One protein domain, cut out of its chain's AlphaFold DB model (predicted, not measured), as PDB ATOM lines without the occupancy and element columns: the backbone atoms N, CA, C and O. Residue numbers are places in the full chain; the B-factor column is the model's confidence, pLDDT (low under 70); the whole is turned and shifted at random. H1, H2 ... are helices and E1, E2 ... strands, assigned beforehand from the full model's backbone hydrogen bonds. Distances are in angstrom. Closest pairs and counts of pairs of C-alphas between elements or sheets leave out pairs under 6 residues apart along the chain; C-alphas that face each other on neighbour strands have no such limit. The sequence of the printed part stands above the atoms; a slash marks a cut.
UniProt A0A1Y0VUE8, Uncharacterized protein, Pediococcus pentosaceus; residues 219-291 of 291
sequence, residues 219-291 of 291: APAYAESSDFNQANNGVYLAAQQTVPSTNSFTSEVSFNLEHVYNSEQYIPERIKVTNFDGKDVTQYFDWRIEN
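AT A GLANCE: This is residues 219 to 291 of the 291 residues of an uncharacterized protein of Pediococcus pentosaceus (UniProt A0A1Y0VUE8). Little regular structure is here: a small two-stranded hairpin, E1 and E2, and one short helix, H1, are joined and followed by long loops that fold back along the longest axis. Residues 241 to 257 loop out and back to H1, and residues 264 to 291 make a second such loop. The 73 printed residues hold E1, E2 and H1 in that order, a mixed class with 17 residues in named elements. The whole is only just loose, close to compact, with a radius of gyration of the C-alphas of 13.9 A, and elongated, spanning 41 by 27 by 21 A.

HOW THE PARTS SIT: E1, residues 222 to 227, and E2, residues 236 to 240, form a hairpin, antiparallel at 161 degrees. N 222 and O 240 are 2.8 A apart, and N 224 and O 238 3.0 A, within hydrogen-bond range. H1, residues 258 to 263, is apart from E1; its O i to N i+4 pairs are both within range.

IN THESE COORDINATES: E1 begins at C-alpha 222 (14.023, 90.451, 21.654) and is 15.2 A long; E2 is 13.2 A. H1, 8.7 A, ends at C-alpha 263 (-5.297, 96.486, 8.415).

THE WHOLE: The C-alphas farthest apart, of Ala 231 and Asn 247, are 42.2 A apart. The printed part has no cut; the link from E2 to H1 is long. Confidence is under 70 at residues 224 to 235, 244 to 251, 259 and 290 to 291.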
ATOM      1  N   ALA A 219      20.477  94.602  28.002       81.62
ATOM      2  CA  ALA A 219      20.179  93.917  26.756       81.62
ATOM      3  C   ALA A 219      18.966  94.578  26.073       81.62
ATOM      4  O   ALA A 219      18.063  95.060  26.768       81.62
ATOM      5  N   PRO A 220      18.913  94.604  24.730       80.88
ATOM      6  CA  PRO A 220      17.696  94.998  24.033       80.88
ATOM      7  C   PRO A 220      16.577  93.982  24.306       80.88
ATOM      8  O   PRO A 220      16.831  92.844  24.709       80.88
ATOM      9  N   ALA A 221      15.331  94.389  24.072       82.69
ATOM     10  CA  ALA A 221      14.216  93.456  24.032       82.69
ATOM     11  C   ALA A 221      14.240  92.668  22.713       82.69
ATOM     12  O   ALA A 221      14.422  93.238  21.637       82.69
ATOM     13  N   TYR A 222      14.043  91.357  22.796       82.62
ATOM     14  CA  TYR A 222      14.023  90.451  21.654       82.62
ATOM     15  C   TYR A 222      12.612  89.905  21.451       82.62
ATOM     16  O   TYR A 222      12.011  89.405  22.399       82.62
ATOM     17  N   ALA A 223      12.091  89.982  20.228       75.81
ATOM     18  CA  ALA A 223      10.795  89.402  19.884       75.81
ATOM     19  C   ALA A 223      10.865  87.862  19.893       75.81
ATOM     20  O   ALA A 223      11.813  87.295  19.350       75.81
ATOM     21  N   GLU A 224       9.876  87.192  20.495       68.31
ATOM     22  CA  GLU A 224       9.882  85.723  20.650       68.31
ATOM     23  C   GLU A 224       9.177  84.981  19.503       68.31
ATOM     24  O   GLU A 224       9.666  83.960  19.033       68.31
ATOM     25  N   SER A 225       8.061  85.508  19.017       62.28
ATOM     26  CA  SER A 225       7.344  85.113  17.799       62.28
ATOM     27  C   SER A 225       6.054  85.933  17.749       62.28
ATOM     28  O   SER A 225       5.627  86.507  18.755       62.28
ATOM     29  N   SER A 226       5.424  86.007  16.582       58.28
ATOM     30  CA  SER A 226       4.084  86.562  16.427       58.28
ATOM     31  C   SER A 226       3.153  85.458  15.926       58.28
ATOM     32  O   SER A 226       3.277  84.990  14.797       58.28
ATOM     33  N   ASP A 227       2.243  84.999  16.788       56.22
ATOM     34  CA  ASP A 227       1.231  84.005  16.423       56.22
ATOM     35  C   ASP A 227      -0.076  84.716  16.047       56.22
ATOM     36  O   ASP A 227      -0.802  85.228  16.899       56.22
ATOM     37  N   PHE A 228      -0.390  84.715  14.751       56.06
ATOM     38  CA  PHE A 228      -1.650  85.216  14.196       56.06
ATOM     39  C   PHE A 228      -2.574  84.035  13.857       56.06
ATOM     40  O   PHE A 228      -2.875  83.764  12.694       56.06
ATOM     41  N   ASN A 229      -2.986  83.261  14.865       47.19
ATOM     42  CA  ASN A 229      -3.811  82.073  14.640       47.19
ATOM     43  C   ASN A 229      -5.309  82.416  14.569       47.19
ATOM     44  O   ASN A 229      -6.009  82.375  15.575       47.19
ATOM     45  N   GLN A 230      -5.783  82.639  13.334       53.28
ATOM     46  CA  GLN A 230      -7.178  82.860  12.914       53.28
ATOM     47  C   GLN A 230      -7.804  84.191  13.369       53.28
ATOM     48  O   GLN A 230      -7.701  84.583  14.522       53.28
ATOM     49  N   ALA A 231      -8.553  84.831  12.460       54.12
ATOM     50  CA  ALA A 231      -9.187  86.152  12.607       54.12
ATOM     51  C   ALA A 231     -10.179  86.309  13.787       54.12
ATOM     52  O   ALA A 231     -10.724  87.388  13.981       54.12
ATOM     53  N   ASN A 232     -10.410  85.250  14.572       56.25
ATOM     54  CA  ASN A 232     -11.341  85.223  15.703       56.25
ATOM     55  C   ASN A 232     -10.673  84.909  17.056       56.25
ATOM     56  O   ASN A 232     -11.376  84.830  18.062       56.25
ATOM     57  N   ASN A 233      -9.349  84.727  17.109       60.25
ATOM     58  CA  ASN A 233      -8.615  84.606  18.369       60.25
ATOM     59  C   ASN A 233      -7.767  85.857  18.601       60.25
ATOM     60  O   ASN A 233      -7.278  86.474  17.657       60.25
ATOM     61  N   GLY A 234      -7.575  86.220  19.871       61.19
ATOM     62  CA  GLY A 234      -6.668  87.305  20.234       61.19
ATOM     63  C   GLY A 234      -5.263  87.055  19.680       61.19
ATOM     64  O   GLY A 234      -4.725  85.955  19.813       61.19
ATOM     65  N   VAL A 235      -4.688  88.083  19.061       68.50
ATOM     66  CA  VAL A 235      -3.292  88.108  18.616       68.50
ATOM     67  C   VAL A 235      -2.431  88.611  19.766       68.50
ATOM     68  O   VAL A 235      -2.779  89.594  20.419       68.50
ATOM     69  N   TYR A 236      -1.289  87.963  19.993       72.06
ATOM     70  CA  TYR A 236      -0.339  88.365  21.026       72.06
ATOM     71  C   TYR A 236       1.038  88.593  20.415       72.06
ATOM     72  O   TYR A 236       1.533  87.776  19.639       72.06
ATOM     73  N   LEU A 237       1.665  89.700  20.805       75.12
ATOM     74  CA  LEU A 237       3.064  89.986  20.524       75.12
ATOM     75  C   LEU A 237       3.843  89.868  21.824       75.12
ATOM     76  O   LEU A 237       3.466  90.459  22.836       75.12
ATOM     77  N   ALA A 238       4.916  89.086  21.790       79.12
ATOM     78  CA  ALA A 238       5.774  88.865  22.939       79.12
ATOM     79  C   ALA A 238       7.197  89.325  22.627       79.12
ATOM     80  O   ALA A 238       7.758  89.017  21.572       79.12
ATOM     81  N   ALA A 239       7.783  90.043  23.579       82.94
ATOM     82  CA  ALA A 239       9.204  90.330  23.612       82.94
ATOM     83  C   ALA A 239       9.754  90.007  24.998       82.94
ATOM     84  O   ALA A 239       9.031  90.023  25.996       82.94
ATOM     85  N   GLN A 240      11.048  89.726  25.048       84.06
ATOM     86  CA  GLN A 240      11.755  89.395  26.269       84.06
ATOM     87  C   GLN A 240      13.010  90.225  26.404       84.06
ATOM     88  O   GLN A 240      13.762  90.409  25.448       84.06
ATOM     89  N   GLN A 241      13.255  90.684  27.621       82.06
ATOM     90  CA  GLN A 241      14.410  91.492  27.950       82.06
ATOM     91  C   GLN A 241      14.939  91.079  29.316       82.06
ATOM     92  O   GLN A 241      14.171  90.907  30.265       82.06
ATOM     93  N   THR A 242      16.257  90.957  29.426       78.31
ATOM     94  CA  THR A 242      16.905  90.852  30.731       78.31
ATOM     95  C   THR A 242      16.997  92.242  31.344       78.31
ATOM     96  O   THR A 242      17.665  93.121  30.797       78.31
ATOM     97  N   VAL A 243      16.338  92.431  32.487       76.88
ATOM     98  CA  VAL A 243      16.364  93.688  33.241       76.88
ATOM     99  C   VAL A 243      17.165  93.485  34.529       76.88
ATOM    100  O   VAL A 243      16.742  92.710  35.389       76.88
ATOM    101  N   PRO A 244      18.309  94.168  34.693       67.56
ATOM    102  CA  PRO A 244      19.077  94.127  35.930       67.56
ATOM    103  C   PRO A 244      18.309  94.653  37.145       67.56
ATOM    104  O   PRO A 244      17.638  95.682  37.067       67.56
ATOM    105  N   SER A 245      18.489  94.021  38.306       63.50
ATOM    106  CA  SER A 245      17.966  94.505  39.588       63.50
ATOM    107  C   SER A 245      18.788  95.695  40.103       63.50
ATOM    108  O   SER A 245      19.643  95.548  40.975       63.50
ATOM    109  N   THR A 246      18.572  96.887  39.546       63.31
ATOM    110  CA  THR A 246      19.191  98.132  40.034       63.31
ATOM    111  C   THR A 246      18.123  99.185  40.328       63.31
ATOM    112  O   THR A 246      17.085  99.223  39.675       63.31
ATOM    113  N   ASN A 247      18.366 100.046  41.321       50.59
ATOM    114  CA  ASN A 247      17.366 100.975  41.876       50.59
ATOM    115  C   ASN A 247      16.961 102.141  40.944       50.59
ATOM    116  O   ASN A 247      16.227 103.030  41.367       50.59
ATOM    117  N   SER A 248      17.439 102.176  39.701       57.19
ATOM    118  CA  SER A 248      17.140 103.247  38.749       57.19
ATOM    119  C   SER A 248      17.321 102.732  37.324       57.19
ATOM    120  O   SER A 248      18.365 102.951  36.706       57.19
ATOM    121  N   PHE A 249      16.325 102.007  36.820       63.25
ATOM    122  CA  PHE A 249      16.309 101.580  35.430       63.25
ATOM    123  C   PHE A 249      15.040 102.052  34.731       63.25
ATOM    124  O   PHE A 249      13.935 101.816  35.213       63.25
ATOM    125  N   THR A 250      15.219 102.701  33.585       63.47
ATOM    126  CA  THR A 250      14.148 103.051  32.653       63.47
ATOM    127  C   THR A 250      14.420 102.282  31.368       63.47
ATOM    128  O   THR A 250      15.471 102.461  30.752       63.47
ATOM    129  N   SER A 251      13.499 101.402  30.979       66.62
ATOM    130  CA  SER A 251      13.520 100.737  29.675       66.62
ATOM    131  C   SER A 251      12.258 101.061  28.917       66.62
ATOM    132  O   SER A 251      11.188 101.162  29.511       66.62
ATOM    133  N   GLU A 252      12.400 101.164  27.605       71.75
ATOM    134  CA  GLU A 252      11.288 101.279  26.684       71.75
ATOM    135  C   GLU A 252      11.340 100.092  25.723       71.75
ATOM    136  O   GLU A 252      12.396  99.761  25.179       71.75
ATOM    137  N   VAL A 253      10.196  99.433  25.549       74.31
ATOM    138  CA  VAL A 253      10.012  98.391  24.543       74.31
ATOM    139  C   VAL A 253       8.952  98.888  23.578       74.31
ATOM    140  O   VAL A 253       7.785  99.015  23.945       74.31
ATOM    141  N   SER A 254       9.366  99.159  22.345       74.94
ATOM    142  CA  SER A 254       8.485  99.670  21.298       74.94
ATOM    143  C   SER A 254       8.195  98.555  20.293       74.94
ATOM    144  O   SER A 254       9.106  97.900  19.783       74.94
ATOM    145  N   PHE A 255       6.916  98.337  19.995       76.06
ATOM    146  CA  PHE A 255       6.477  97.419  18.948       76.06
ATOM    147  C   PHE A 255       6.026  98.240  17.743       76.06
ATOM    148  O   PHE A 255       5.132  99.074  17.873       76.06
ATOM    149  N   ASN A 256       6.613  98.005  16.567       77.06
ATOM    150  CA  ASN A 256       6.093  98.600  15.338       77.06
ATOM    151  C   ASN A 256       4.846  97.822  14.894       77.06
ATOM    152  O   ASN A 256       4.942  96.664  14.485       77.06
ATOM    153  N   LEU A 257       3.687  98.477  14.989       76.25
ATOM    154  CA  LEU A 257       2.376  97.916  14.660       76.25
ATOM    155  C   LEU A 257       1.724  98.587  13.447       76.25
ATOM    156  O   LEU A 257       0.531  98.391  13.234       76.25
ATOM    157  N   GLU A 258       2.462  99.354  12.640       77.44
ATOM    158  CA  GLU A 258       1.909 100.135  11.520       77.44
ATOM    159  C   GLU A 258       1.051  99.273  10.577       77.44
ATOM    160  O   GLU A 258      -0.081  99.618  10.247       77.44
ATOM    161  N   HIS A 259       1.539  98.084  10.213       69.81
ATOM    162  CA  HIS A 259       0.792  97.147   9.371       69.81
ATOM    163  C   HIS A 259      -0.477  96.597  10.034       69.81
ATOM    164  O   HIS A 259      -1.461  96.335   9.344       69.81
ATOM    165  N   VAL A 260      -0.464  96.419  11.358       72.62
ATOM    166  CA  VAL A 260      -1.626  95.951  12.122       72.62
ATOM    167  C   VAL A 260      -2.681  97.055  12.173       72.62
ATOM    168  O   VAL A 260      -3.839  96.788  11.856       72.62
ATOM    169  N   TYR A 261      -2.275  98.294  12.460       71.50
ATOM    170  CA  TYR A 261      -3.157  99.461  12.433       71.50
ATOM    171  C   TYR A 261      -3.787  99.680  11.057       71.50
ATOM    172  O   TYR A 261      -5.006  99.782  10.955       71.50
ATOM    173  N   ASN A 262      -2.980  99.654   9.993       77.12
ATOM    174  CA  ASN A 262      -3.452  99.854   8.619       77.12
ATOM    175  C   ASN A 262      -4.395  98.746   8.128       77.12
ATOM    176  O   ASN A 262      -5.124  98.947   7.159       77.12
ATOM    177  N   SER A 263      -4.370  97.568   8.755       75.94
ATOM    178  CA  SER A 263      -5.297  96.486   8.415       75.94
ATOM    179  C   SER A 263      -6.709  96.709   8.961       75.94
ATOM    180  O   SER A 263      -7.632  96.054   8.486       75.94
ATOM    181  N   GLU A 264      -6.868  97.568   9.977       74.69
ATOM    182  CA  GLU A 264      -8.103  97.766  10.754       74.69
ATOM    183  C   GLU A 264      -8.690  96.475  11.370       74.69
ATOM    184  O   GLU A 264      -9.801  96.475  11.897       74.69
ATOM    185  N   GLN A 265      -7.953  95.357  11.341       72.31
ATOM    186  CA  GLN A 265      -8.427  94.062  11.845       72.31
ATOM    187  C   GLN A 265      -8.232  93.901  13.353       72.31
ATOM    188  O   GLN A 265      -8.938  93.117  13.982       72.31
ATOM    189  N   TYR A 266      -7.272  94.619  13.936       74.94
ATOM    190  CA  TYR A 266      -6.886  94.463  15.334       74.94
ATOM    191  C   TYR A 266      -6.658  95.825  15.988       74.94
ATOM    192  O   TYR A 266      -6.100  96.733  15.377       74.94
ATOM    193  N   ILE A 267      -7.050  95.941  17.256       73.81
ATOM    194  CA  ILE A 267      -6.806  97.113  18.100       73.81
ATOM    195  C   ILE A 267      -6.012  96.637  19.323       73.81
ATOM    196  O   ILE A 267      -6.428  95.661  19.956       73.81
ATOM    197  N   PRO A 268      -4.889  97.281  19.690       74.75
ATOM    198  CA  PRO A 268      -4.182  96.937  20.920       74.75
ATOM    199  C   PRO A 268      -5.050  97.234  22.147       74.75
ATOM    200  O   PRO A 268      -5.425  98.378  22.387       74.75
ATOM    201  N   GLU A 269      -5.385  96.203  22.924       73.56
ATOM    202  CA  GLU A 269      -6.293  96.346  24.073       73.56
ATOM    203  C   GLU A 269      -5.552  96.296  25.418       73.56
ATOM    204  O   GLU A 269      -5.894  97.029  26.346       73.56
ATOM    205  N   ARG A 270      -4.561  95.402  25.560       78.50
ATOM    206  CA  ARG A 270      -3.925  95.105  26.854       78.50
ATOM    207  C   ARG A 270      -2.441  94.815  26.714       78.50
ATOM    208  O   ARG A 270      -2.031  94.051  25.846       78.50
ATOM    209  N   ILE A 271      -1.664  95.347  27.652       82.62
ATOM    210  CA  ILE A 271      -0.271  94.965  27.880       82.62
ATOM    211  C   ILE A 271      -0.208  94.164  29.173       82.62
ATOM    212  O   ILE A 271      -0.842  94.515  30.168       82.62
ATOM    213  N   LYS A 272       0.547  93.067  29.141       86.69
ATOM    214  CA  LYS A 272       0.843  92.251  30.312       86.69
ATOM    215  C   LYS A 272       2.339  92.006  30.374       86.69
ATOM    216  O   LYS A 272       2.909  91.449  29.440       86.69
ATOM    217  N   VAL A 273       2.951  92.374  31.491       87.31
ATOM    218  CA  VAL A 273       4.359  92.097  31.768       87.31
ATOM    219  C   VAL A 273       4.431  91.055  32.871       87.31
ATOM    220  O   VAL A 273       3.877  91.239  33.954       87.31
ATOM    221  N   THR A 274       5.117  89.946  32.607       89.19
ATOM    222  CA  THR A 274       5.383  88.912  33.612       89.19
ATOM    223  C   THR A 274       6.873  88.770  33.836       89.19
ATOM    224  O   THR A 274       7.631  88.696  32.872       89.19
ATOM    225  N   ASN A 275       7.299  88.681  35.094       88.50
ATOM    226  CA  ASN A 275       8.692  88.367  35.397       88.50
ATOM    227  C   ASN A 275       8.997  86.876  35.138       88.50
ATOM    228  O   ASN A 275       8.104  86.083  34.835       88.50
ATOM    229  N   PHE A 276      10.259  86.473  35.295       86.75
ATOM    230  CA  PHE A 276      10.698  85.089  35.058       86.75
ATOM    231  C   PHE A 276      10.012  84.048  35.977       86.75
ATOM    232  O   PHE A 276       9.856  82.876  35.628       86.75
ATOM    233  N   ASP A 277       9.522  84.495  37.134       88.19
ATOM    234  CA  ASP A 277       8.709  83.714  38.070       88.19
ATOM    235  C   ASP A 277       7.226  83.619  37.669       88.19
ATOM    236  O   ASP A 277       6.418  83.070  38.418       88.19
ATOM    237  N   GLY A 278       6.836  84.176  36.522       88.56
ATOM    238  CA  GLY A 278       5.452  84.209  36.055       88.56
ATOM    239  C   GLY A 278       4.544  85.160  36.838       88.56
ATOM    240  O   GLY A 278       3.328  85.133  36.639       88.56
ATOM    241  N   LYS A 279       5.096  86.003  37.721       91.81
ATOM    242  CA  LYS A 279       4.321  87.017  38.444       91.81
ATOM    243  C   LYS A 279       3.990  88.163  37.505       91.81
ATOM    244  O   LYS A 279       4.867  88.639  36.786       91.81
ATOM    245  N   ASP A 280       2.744  88.615  37.556       91.19
ATOM    246  CA  ASP A 280       2.326  89.836  36.879       91.19
ATOM    247  C   ASP A 280       3.000  91.041  37.542       91.19
ATOM    248  O   ASP A 280       2.890  91.248  38.752       91.19
ATOM    249  N   VAL A 281       3.751  91.788  36.745       90.31
ATOM    250  CA  VAL A 281       4.513  92.970  37.151       90.31
ATOM    251  C   VAL A 281       4.126  94.191  36.317       90.31
ATOM    252  O   VAL A 281       4.815  95.203  36.365       90.31
ATOM    253  N   THR A 282       3.007  94.119  35.587       89.25
ATOM    254  CA  THR A 282       2.527  95.172  34.674       89.25
ATOM    255  C   THR A 282       2.398  96.529  35.369       89.25
ATOM    256  O   THR A 282       2.691  97.550  34.765       89.25
ATOM    257  N   GLN A 283       2.048  96.548  36.660       88.75
ATOM    258  CA  GLN A 283       1.906  97.774  37.460       88.75
ATOM    259  C   GLN A 283       3.181  98.628  37.579       88.75
ATOM    260  O   GLN A 283       3.101  99.769  38.021       88.75
ATOM    261  N   TYR A 284       4.352  98.076  37.250       85.19
ATOM    262  CA  TYR A 284       5.625  98.801  37.272       85.19
ATOM    263  C   TYR A 284       6.001  99.402  35.911       85.19
ATOM    264  O   TYR A 284       7.108  99.915  35.767       85.19
ATOM    265  N   PHE A 285       5.112  99.312  34.919       84.88
ATOM    266  CA  PHE A 285       5.354  99.775  33.560       84.88
ATOM    267  C   PHE A 285       4.251 100.733  33.126       84.88
ATOM    268  O   PHE A 285       3.064 100.433  33.253       84.88
ATOM    269  N   ASP A 286       4.665 101.856  32.553       84.75
ATOM    270  CA  ASP A 286       3.779 102.721  31.788       84.75
ATOM    271  C   ASP A 286       3.704 102.219  30.345       84.75
ATOM    272  O   ASP A 286       4.664 101.660  29.809       84.75
ATOM    273  N   TRP A 287       2.564 102.434  29.693       82.38
ATOM    274  CA  TRP A 287       2.409 102.138  28.277       82.38
ATOM    275  C   TRP A 287       1.588 103.210  27.575       82.38
ATOM    276  O   TRP A 287       0.700 103.832  28.159       82.38
ATOM    277  N   ARG A 288       1.895 103.416  26.297       79.50
ATOM    278  CA  ARG A 288       1.164 104.316  25.412       79.50
ATOM    279  C   ARG A 288       1.154 103.756  23.999       79.50
ATOM    280  O   ARG A 288       2.054 103.015  23.614       79.50
ATOM    281  N   ILE A 289       0.129 104.124  23.249       73.69
ATOM    282  CA  ILE A 289       0.061 103.916  21.807       73.69
ATOM    283  C   ILE A 289       0.528 105.220  21.161       73.69
ATOM    284  O   ILE A 289      -0.062 106.270  21.410       73.69
ATOM    285  N   GLU A 290       1.600 105.151  20.378       68.19
ATOM    286  CA  GLU A 290       2.054 106.259  19.538       68.19
ATOM    287  C   GLU A 290       1.494 106.054  18.127       68.19
ATOM    288  O   GLU A 290       1.636 104.966  17.565       68.19
ATOM    289  N   ASN A 291       0.814 107.082  17.611       58.50
ATOM    290  CA  ASN A 291       0.255 107.130  16.257       58.50
ATOM    291  C   ASN A 291       1.182 107.901  15.320       58.50
ATOM    292  O   ASN A 291       1.745 108.921  15.787       58.50
TER     293      ASN A 291